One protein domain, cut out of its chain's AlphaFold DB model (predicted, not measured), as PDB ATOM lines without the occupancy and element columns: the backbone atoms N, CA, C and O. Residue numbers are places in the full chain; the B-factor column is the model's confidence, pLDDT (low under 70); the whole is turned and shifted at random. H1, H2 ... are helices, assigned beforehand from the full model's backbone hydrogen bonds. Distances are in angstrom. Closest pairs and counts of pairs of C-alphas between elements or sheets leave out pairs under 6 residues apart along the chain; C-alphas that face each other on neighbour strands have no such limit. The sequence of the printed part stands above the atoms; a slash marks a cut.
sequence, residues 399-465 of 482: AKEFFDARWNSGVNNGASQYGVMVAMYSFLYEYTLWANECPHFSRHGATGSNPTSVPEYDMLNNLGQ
ATOM      1  N   ALA A 399     270.150 226.276 372.495       84.62
ATOM      2  CA  ALA A 399     269.281 226.882 371.488       84.62
ATOM      3  C   ALA A 399     269.360 226.134 370.148       84.62
ATOM      4  O   ALA A 399     268.334 225.901 369.506       84.62
ATOM      5  N   LYS A 400     270.562 225.705 369.741       85.50
ATOM      6  CA  LYS A 400     270.753 224.869 368.553       85.50
ATOM      7  C   LYS A 400     270.110 223.492 368.716       85.50
ATOM      8  O   LYS A 400     269.407 223.053 367.810       85.50
ATOM      9  N   GLU A 401     270.326 222.823 369.844       90.88
ATOM     10  CA  GLU A 401     269.719 221.520 370.136       90.88
ATOM     11  C   GLU A 401     268.188 221.614 370.169       90.88
ATOM     12  O   GLU A 401     267.509 220.760 369.599       90.88
ATOM     13  N   PHE A 402     267.633 222.691 370.732       88.56
ATOM     14  CA  PHE A 402     266.200 222.981 370.704       88.56
ATOM     15  C   PHE A 402     265.674 223.207 369.282       88.56
ATOM     16  O   PHE A 402     264.596 222.714 368.949       88.56
ATOM     17  N   PHE A 403     266.416 223.930 368.440       86.44
ATOM     18  CA  PHE A 403     266.023 224.197 367.055       86.44
ATOM     19  C   PHE A 403     266.067 222.939 366.177       86.44
ATOM     20  O   PHE A 403     265.165 222.720 365.373       86.44
ATOM     21  N   ASP A 404     267.088 222.099 366.361       89.19
ATOM     22  CA  ASP A 404     267.268 220.851 365.610       89.19
ATOM     23  C   ASP A 404     266.398 219.699 366.152       89.19
ATOM     24  O   ASP A 404     266.267 218.657 365.500       89.19
ATOM     25  N   ALA A 405     265.802 219.853 367.342       89.00
ATOM     26  CA  ALA A 405     264.928 218.847 367.927       89.00
ATOM     27  C   ALA A 405     263.750 218.528 366.995       89.00
ATOM     28  O   ALA A 405     263.253 219.365 366.240       89.00
ATOM     29  N   ARG A 406     263.272 217.283 367.043       89.00
ATOM     30  CA  ARG A 406     262.155 216.862 366.198       89.00
ATOM     31  C   ARG A 406     260.905 217.672 366.544       89.00
ATOM     32  O   ARG A 406     260.507 217.717 367.706       89.00
ATOM     33  N   TRP A 407     260.262 218.227 365.518       81.88
ATOM     34  CA  TRP A 407     259.003 218.956 365.654       81.88
ATOM     35  C   TRP A 407     257.981 218.172 366.487       81.88
ATOM     36  O   TRP A 407     257.655 217.020 366.170       81.88
ATOM     37  N   ASN A 408     257.457 218.799 367.541       79.62
ATOM     38  CA  ASN A 408     256.417 218.196 368.360       79.62
ATOM     39  C   ASN A 408     255.085 218.231 367.596       79.62
ATOM     40  O   ASN A 408     254.513 219.284 367.369       79.62
ATOM     41  N   SER A 409     254.550 217.080 367.198       79.81
ATOM     42  CA  SER A 409     253.261 217.037 366.483       79.81
ATOM     43  C   SER A 409     252.044 217.454 367.329       79.81
ATOM     44  O   SER A 409     250.967 217.641 366.773       79.81
ATOM     45  N   GLY A 410     252.206 217.608 368.650       78.69
ATOM     46  CA  GLY A 410     251.155 218.022 369.582       78.69
ATOM     47  C   GLY A 410     251.152 219.507 369.954       78.69
ATOM     48  O   GLY A 410     250.451 219.868 370.895       78.69
ATOM     49  N   VAL A 411     251.939 220.369 369.290       73.75
ATOM     50  CA  VAL A 411     251.818 221.821 369.518       73.75
ATOM     51  C   VAL A 411     250.543 222.354 368.875       73.75
ATOM     52  O   VAL A 411     250.322 222.206 367.675       73.75
ATOM     53  N   ASN A 412     249.711 222.998 369.692       68.94
ATOM     54  CA  ASN A 412     248.536 223.721 369.230       68.94
ATOM     55  C   ASN A 412     248.948 225.109 368.689       68.94
ATOM     56  O   ASN A 412     249.896 225.716 369.186       68.94
ATOM     57  N   ASN A 413     248.196 225.626 367.711       66.50
ATOM     58  CA  ASN A 413     248.138 227.057 367.356       66.50
ATOM     59  C   ASN A 413     249.416 227.688 366.760       66.50
ATOM     60  O   ASN A 413     249.803 228.798 367.124       66.50
ATOM     61  N   GLY A 414     250.080 226.989 365.832       66.62
ATOM     62  CA  GLY A 414     251.133 227.582 364.989       66.62
ATOM     63  C   GLY A 414     252.478 227.834 365.686       66.62
ATOM     64  O   GLY A 414     253.417 228.313 365.050       66.62
ATOM     65  N   ALA A 415     252.606 227.470 366.967       72.88
ATOM     66  CA  ALA A 415     253.847 227.604 367.719       72.88
ATOM     67  C   ALA A 415     254.977 226.817 367.045       72.88
ATOM     68  O   ALA A 415     254.884 225.602 366.876       72.88
ATOM     69  N   SER A 416     256.054 227.513 366.676       83.56
ATOM     70  CA  SER A 416     257.232 226.917 366.048       83.56
ATOM     71  C   SER A 416     258.489 227.102 366.880       83.56
ATOM     72  O   SER A 416     258.646 228.113 367.562       83.56
ATOM     73  N   GLN A 417     259.420 226.147 366.787       84.94
ATOM     74  CA  GLN A 417     260.753 226.273 367.392       84.94
ATOM     75  C   GLN A 417     261.431 227.584 366.967       84.94
ATOM     76  O   GLN A 417     262.044 228.262 367.786       84.94
ATOM     77  N   TYR A 418     261.235 227.993 365.708       81.94
ATOM     78  CA  TYR A 418     261.677 229.290 365.202       81.94
ATOM     79  C   TYR A 418     261.024 230.465 365.949       81.94
ATOM     80  O   TYR A 418     261.732 231.356 366.415       81.94
ATOM     81  N   GLY A 419     259.698 230.449 366.121       81.88
ATOM     82  CA  GLY A 419     258.965 231.481 366.858       81.88
ATOM     83  C   GLY A 419     259.431 231.623 368.309       81.88
ATOM     84  O   GLY A 419     259.647 232.739 368.776       81.88
ATOM     85  N   VAL A 420     259.686 230.503 368.994       82.69
ATOM     86  CA  VAL A 420     260.210 230.498 370.372       82.69
ATOM     87  C   VAL A 420     261.624 231.089 370.443       82.69
ATOM     88  O   VAL A 420     261.916 231.869 371.350       82.69
ATOM     89  N   MET A 421     262.504 230.789 369.481       81.62
ATOM     90  CA  MET A 421     263.839 231.400 369.460       81.62
ATOM     91  C   MET A 421     263.790 232.908 369.199       81.62
ATOM     92  O   MET A 421     264.498 233.663 369.865       81.62
ATOM     93  N   VAL A 422     262.957 233.359 368.255       81.69
ATOM     94  CA  VAL A 422     262.790 234.792 367.952       81.69
ATOM     95  C   VAL A 422     262.231 235.536 369.165       81.69
ATOM     96  O   VAL A 422     262.722 236.614 369.502       81.69
ATOM     97  N   ALA A 423     261.262 234.937 369.859       79.06
ATOM     98  CA  ALA A 423     260.710 235.442 371.109       79.06
ATOM     99  C   ALA A 423     261.785 235.624 372.192       79.06
ATOM    100  O   ALA A 423     261.929 236.704 372.765       79.06
ATOM    101  N   MET A 424     262.579 234.577 372.426       82.25
ATOM    102  CA  MET A 424     263.649 234.583 373.421       82.25
ATOM    103  C   MET A 424     264.741 235.608 373.086       82.25
ATOM    104  O   MET A 424     265.189 236.339 373.968       82.25
ATOM    105  N   TYR A 425     265.143 235.704 371.814       79.44
ATOM    106  CA  TYR A 425     266.116 236.701 371.362       79.44
ATOM    107  C   TYR A 425     265.602 238.131 371.561       79.44
ATOM    108  O   TYR A 425     266.332 238.973 372.080       79.44
ATOM    109  N   SER A 426     264.342 238.389 371.199       80.19
ATOM    110  CA  SER A 426     263.718 239.711 371.347       80.19
ATOM    111  C   SER A 426     263.680 240.142 372.813       80.19
ATOM    112  O   SER A 426     264.087 241.252 373.139       80.19
ATOM    113  N   PHE A 427     263.301 239.226 373.710       79.62
ATOM    114  CA  PHE A 427     263.317 239.477 375.151       79.62
ATOM    115  C   PHE A 427     264.724 239.791 375.679       79.62
ATOM    116  O   PHE A 427     264.909 240.771 376.398       79.62
ATOM    117  N   LEU A 428     265.732 238.983 375.322       80.50
ATOM    118  CA  LEU A 428     267.109 239.195 375.782       80.50
ATOM    119  C   LEU A 428     267.684 240.518 375.268       80.50
ATOM    120  O   LEU A 428     268.357 241.223 376.018       80.50
ATOM    121  N   TYR A 429     267.396 240.875 374.016       79.94
ATOM    122  CA  TYR A 429     267.817 242.148 373.441       79.94
ATOM    123  C   TYR A 429     267.215 243.333 374.207       79.94
ATOM    124  O   TYR A 429     267.952 244.208 374.666       79.94
ATOM    125  N   GLU A 430     265.904 243.329 374.442       73.81
ATOM    126  CA  GLU A 430     265.246 244.391 375.211       73.81
ATOM    127  C   GLU A 430     265.729 244.451 376.666       73.81
ATOM    128  O   GLU A 430     265.959 245.537 377.198       73.81
ATOM    129  N   TYR A 431     265.989 243.299 377.290       73.44
ATOM    130  CA  TYR A 431     266.601 243.244 378.616       73.44
ATOM    131  C   TYR A 431     267.993 243.887 378.638       73.44
ATOM    132  O   TYR A 431     268.318 244.621 379.570       73.44
ATOM    133  N   THR A 432     268.825 243.652 377.615       77.25
ATOM    134  CA  THR A 432     270.144 244.302 377.537       77.25
ATOM    135  C   THR A 432     270.040 245.808 377.332       77.25
ATOM    136  O   THR A 432     270.850 246.540 377.897       77.25
ATOM    137  N   LEU A 433     269.047 246.291 376.577       74.94
ATOM    138  CA  LEU A 433     268.787 247.726 376.455       74.94
ATOM    139  C   LEU A 433     268.403 248.322 377.814       74.94
ATOM    140  O   LEU A 433     269.027 249.291 378.237       74.94
ATOM    141  N   TRP A 434     267.487 247.681 378.547       76.00
ATOM    142  CA  TRP A 434     267.126 248.087 379.909       76.00
ATOM    143  C   TRP A 434     268.325 248.122 380.864       76.00
ATOM    144  O   TRP A 434     268.525 249.087 381.602       76.00
ATOM    145  N   ALA A 435     269.115 247.048 380.881       72.06
ATOM    146  CA  ALA A 435     270.203 246.884 381.837       72.06
ATOM    147  C   ALA A 435     271.348 247.886 381.616       72.06
ATOM    148  O   ALA A 435     272.063 248.201 382.566       72.06
ATOM    149  N   ASN A 436     271.518 248.379 380.385       73.94
ATOM    150  CA  ASN A 436     272.567 249.332 380.024       73.94
ATOM    151  C   ASN A 436     272.180 250.803 380.265       73.94
ATOM    152  O   ASN A 436     273.047 251.675 380.178       73.94
ATOM    153  N   GLU A 437     270.922 251.107 380.592       70.00
ATOM    154  CA  GLU A 437     270.507 252.464 380.957       70.00
ATOM    155  C   GLU A 437     270.749 252.750 382.449       70.00
ATOM    156  O   GLU A 437     270.391 251.967 383.328       70.00
ATOM    157  N   CYS A 438     271.356 253.903 382.753       61.00
ATOM    158  CA  CYS A 438     271.581 254.388 384.117       61.00
ATOM    159  C   CYS A 438     271.101 255.849 384.263       61.00
ATOM    160  O   CYS A 438     271.646 256.717 383.579       61.00
ATOM    161  N   PRO A 439     270.150 256.164 385.174       68.50
ATOM    162  CA  PRO A 439     269.439 255.244 386.067       68.50
ATOM    163  C   PRO A 439     268.599 254.240 385.276       68.50
ATOM    164  O   PRO A 439     268.011 254.618 384.271       68.50
ATOM    165  N   HIS A 440     268.521 252.994 385.750       63.78
ATOM    166  CA  HIS A 440     267.676 251.961 385.148       63.78
ATOM    167  C   HIS A 440     266.235 252.476 385.094       63.78
ATOM    168  O   HIS A 440     265.587 252.588 386.138       63.78
ATOM    169  N   PHE A 441     265.782 252.862 383.899       63.38
ATOM    170  CA  PHE A 441     264.540 253.599 383.671       63.38
ATOM    171  C   PHE A 441     264.314 254.746 384.670       63.38
ATOM    172  O   PHE A 441     263.415 254.709 385.522       63.38
ATOM    173  N   SER A 442     265.100 255.821 384.574       55.56
ATOM    174  CA  SER A 442     264.642 257.102 385.119       55.56
ATOM    175  C   SER A 442     263.258 257.403 384.539       55.56
ATOM    176  O   SER A 442     263.048 257.258 383.341       55.56
ATOM    177  N   ARG A 443     262.304 257.816 385.384       58.69
ATOM    178  CA  ARG A 443     260.949 258.250 384.986       58.69
ATOM    179  C   ARG A 443     260.996 259.506 384.100       58.69
ATOM    180  O   ARG A 443     260.511 260.569 384.490       58.69
ATOM    181  N   HIS A 444     261.617 259.435 382.932       51.41
ATOM    182  CA  HIS A 444     261.714 260.537 381.995       51.41
ATOM    183  C   HIS A 444     260.346 260.716 381.335       51.41
ATOM    184  O   HIS A 444     260.011 260.060 380.361       51.41
ATOM    185  N   GLY A 445     259.529 261.595 381.916       55.47
ATOM    186  CA  GLY A 445     258.257 262.030 381.329       55.47
ATOM    187  C   GLY A 445     256.987 261.496 381.994       55.47
ATOM    188  O   GLY A 445     255.910 261.998 381.684       55.47
ATOM    189  N   ALA A 446     257.074 260.568 382.953       59.84
ATOM    190  CA  ALA A 446     255.892 260.114 383.690       59.84
ATOM    191  C   ALA A 446     255.422 261.188 384.690       59.84
ATOM    192  O   ALA A 446     255.912 261.281 385.820       59.84
ATOM    193  N   THR A 447     254.444 262.004 384.295       56.41
ATOM    194  CA  THR A 447     253.712 262.899 385.203       56.41
ATOM    195  C   THR A 447     252.717 262.088 386.034       56.41
ATOM    196  O   THR A 447     251.512 262.121 385.798       56.41
ATOM    197  N   GLY A 448     253.220 261.297 386.983       67.69
ATOM    198  CA  GLY A 448     252.391 260.508 387.892       67.69
ATOM    199  C   GLY A 448     253.078 259.252 388.422       67.69
ATOM    200  O   GLY A 448     254.157 258.858 387.990       67.69
ATOM    201  N   SER A 449     252.439 258.601 389.392       65.62
ATOM    202  CA  SER A 449     252.841 257.300 389.941       65.62
ATOM    203  C   SER A 449     252.482 256.114 389.040       65.62
ATOM    204  O   SER A 449     252.688 254.982 389.463       65.62
ATOM    205  N   ASN A 450     251.974 256.352 387.824       68.88
ATOM    206  CA  ASN A 450     251.545 255.292 386.923       68.88
ATOM    207  C   ASN A 450     252.692 254.840 385.988       68.88
ATOM    208  O   ASN A 450     253.033 255.577 385.056       68.88
ATOM    209  N   PRO A 451     253.290 253.654 386.211       61.50
ATOM    210  CA  PRO A 451     254.382 253.136 385.384       61.50
ATOM    211  C   PRO A 451     253.966 252.863 383.931       61.50
ATOM    212  O   PRO A 451     254.833 252.845 383.069       61.50
ATOM    213  N   THR A 452     252.665 252.758 383.632       65.00
ATOM    214  CA  THR A 452     252.137 252.496 382.277       65.00
ATOM    215  C   THR A 452     252.244 253.676 381.302       65.00
ATOM    216  O   THR A 452     251.596 253.667 380.267       65.00
ATOM    217  N   SER A 453     252.947 254.752 381.660       64.69
ATOM    218  CA  SER A 453     253.112 255.952 380.816       64.69
ATOM    219  C   SER A 453     254.545 256.137 380.316       64.69
ATOM    220  O   SER A 453     254.859 257.129 379.661       64.69
ATOM    221  N   VAL A 454     255.416 255.193 380.664       66.81
ATOM    222  CA  VAL A 454     256.821 255.174 380.279       66.81
ATOM    223  C   VAL A 454     256.907 254.330 378.997       66.81
ATOM    224  O   VAL A 454     256.495 253.168 379.049       66.81
ATOM    225  N   PRO A 455     257.372 254.877 377.855       67.75
ATOM    226  CA  PRO A 455     257.450 254.153 376.577       67.75
ATOM    227  C   PRO A 455     258.119 252.776 376.680       67.75
ATOM    228  O   PRO A 455     257.751 251.834 375.984       67.75
ATOM    229  N   GLU A 456     259.067 252.647 377.597       67.75
ATOM    230  CA  GLU A 456     259.829 251.440 377.881       67.75
ATOM    231  C   GLU A 456     258.998 250.388 378.642       67.75
ATOM    232  O   GLU A 456     259.121 249.191 378.378       67.75
ATOM    233  N   TYR A 457     258.087 250.811 379.533       69.25
ATOM    234  CA  TYR A 457     257.079 249.914 380.114       69.25
ATOM    235  C   TYR A 457     256.093 249.459 379.042       69.25
ATOM    236  O   TYR A 457     255.744 248.284 379.007       69.25
ATOM    237  N   ASP A 458     255.672 250.360 378.151       71.25
ATOM    238  CA  ASP A 458     254.796 250.003 377.035       71.25
ATOM    239  C   ASP A 458     255.467 249.014 376.079       71.25
ATOM    240  O   ASP A 458     254.792 248.112 375.600       71.25
ATOM    241  N   MET A 459     256.777 249.107 375.831       72.00
ATOM    242  CA  MET A 459     257.506 248.094 375.053       72.00
ATOM    243  C   MET A 459     257.477 246.716 375.726       72.00
ATOM    244  O   MET A 459     257.011 245.754 375.116       72.00
ATOM    245  N   LEU A 460     257.866 246.628 377.002       69.81
ATOM    246  CA  LEU A 460     257.850 245.362 377.747       69.81
ATOM    247  C   LEU A 460     256.429 244.794 377.901       69.81
ATOM    248  O   LEU A 460     256.219 243.584 377.808       69.81
ATOM    249  N   ASN A 461     255.438 245.662 378.106       72.88
ATOM    250  CA  ASN A 461     254.033 245.286 378.209       72.88
ATOM    251  C   ASN A 461     253.470 244.827 376.854       72.88
ATOM    252  O   ASN A 461     252.756 243.829 376.805       72.88
ATOM    253  N   ASN A 462     253.853 245.485 375.752       71.62
ATOM    254  CA  ASN A 462     253.524 245.068 374.386       71.62
ATOM    255  C   ASN A 462     254.227 243.773 373.975       71.62
ATOM    256  O   ASN A 462     253.773 243.129 373.034       71.62
ATOM    257  N   LEU A 463     255.317 243.372 374.626       69.50
ATOM    258  CA  LEU A 463     255.846 242.022 374.464       69.50
ATOM    259  C   LEU A 463     255.059 241.009 375.302       69.50
ATOM    260  O   LEU A 463     254.690 239.964 374.777       69.50
ATOM    261  N   GLY A 464     254.819 241.296 376.585       64.81
ATOM    262  CA  GLY A 464     254.424 240.287 377.574       64.81
ATOM    263  C   GLY A 464     252.934 240.157 377.913       64.81
ATOM    264  O   GLY A 464     252.564 239.151 378.516       64.81
ATOM    265  N   GLN A 465     252.072 241.128 377.590       65.00
ATOM    266  CA  GLN A 465     250.645 241.094 377.955       65.00
ATOM    267  C   GLN A 465     249.706 241.327 376.760       65.00
ATOM    268  O   GLN A 465     250.014 242.075 375.839       65.00
TER     269      GLN A 465
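This is residues 399 to 465 of the 482 residues of an uncharacterized protein of Verrucomicrobia bacterium (UniProt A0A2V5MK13). The long helix H2 runs along the rod-like whole, with a loop folding back from each end: one leads from the short helix H1 at the beginning of H2, the other to H3 beside its later half. The 67 printed residues hold three named helices, in the order H1, H2, H3, and no named strand, an all-helix class. The whole is only just extended, close to loose, with a radius of gyration of the C-alphas of 16.7 A and spans of 50 by 24 by 11 A.

H2, residues 417 to 436, touches H1, residues 399 to 404, with residues 417 to 421 alone; the closest C-alphas, of Phe 403 and Gln 417, are 5.7 A apart. They form a helical hairpin, at a shallow tilt of 12 degrees, opposite ways. H3, residues 455 to 464, is close to H2 but not clearly touching; the closest C-alphas, of Glu 430 and Leu 460, are 7.9 A apart. H1 and H3 are apart. In H1, H2 and H3 every O i to N i+4 pair is within hydrogen-bond range.

H2 measures 28.8 A from C-alpha 417 at (260.753, 226.273, 367.392) to C-alpha 436; H3 measures 14.2 A, ending at C-alpha 464 at (254.424, 240.287, 377.574).

The printed part has no cut. Both links are long; residues 409 to 415 and 435 to 440 stand free. Confidence is low, with pLDDT under 70, at residues 412 to 414, 438 to 457, 460 and 463 to 465.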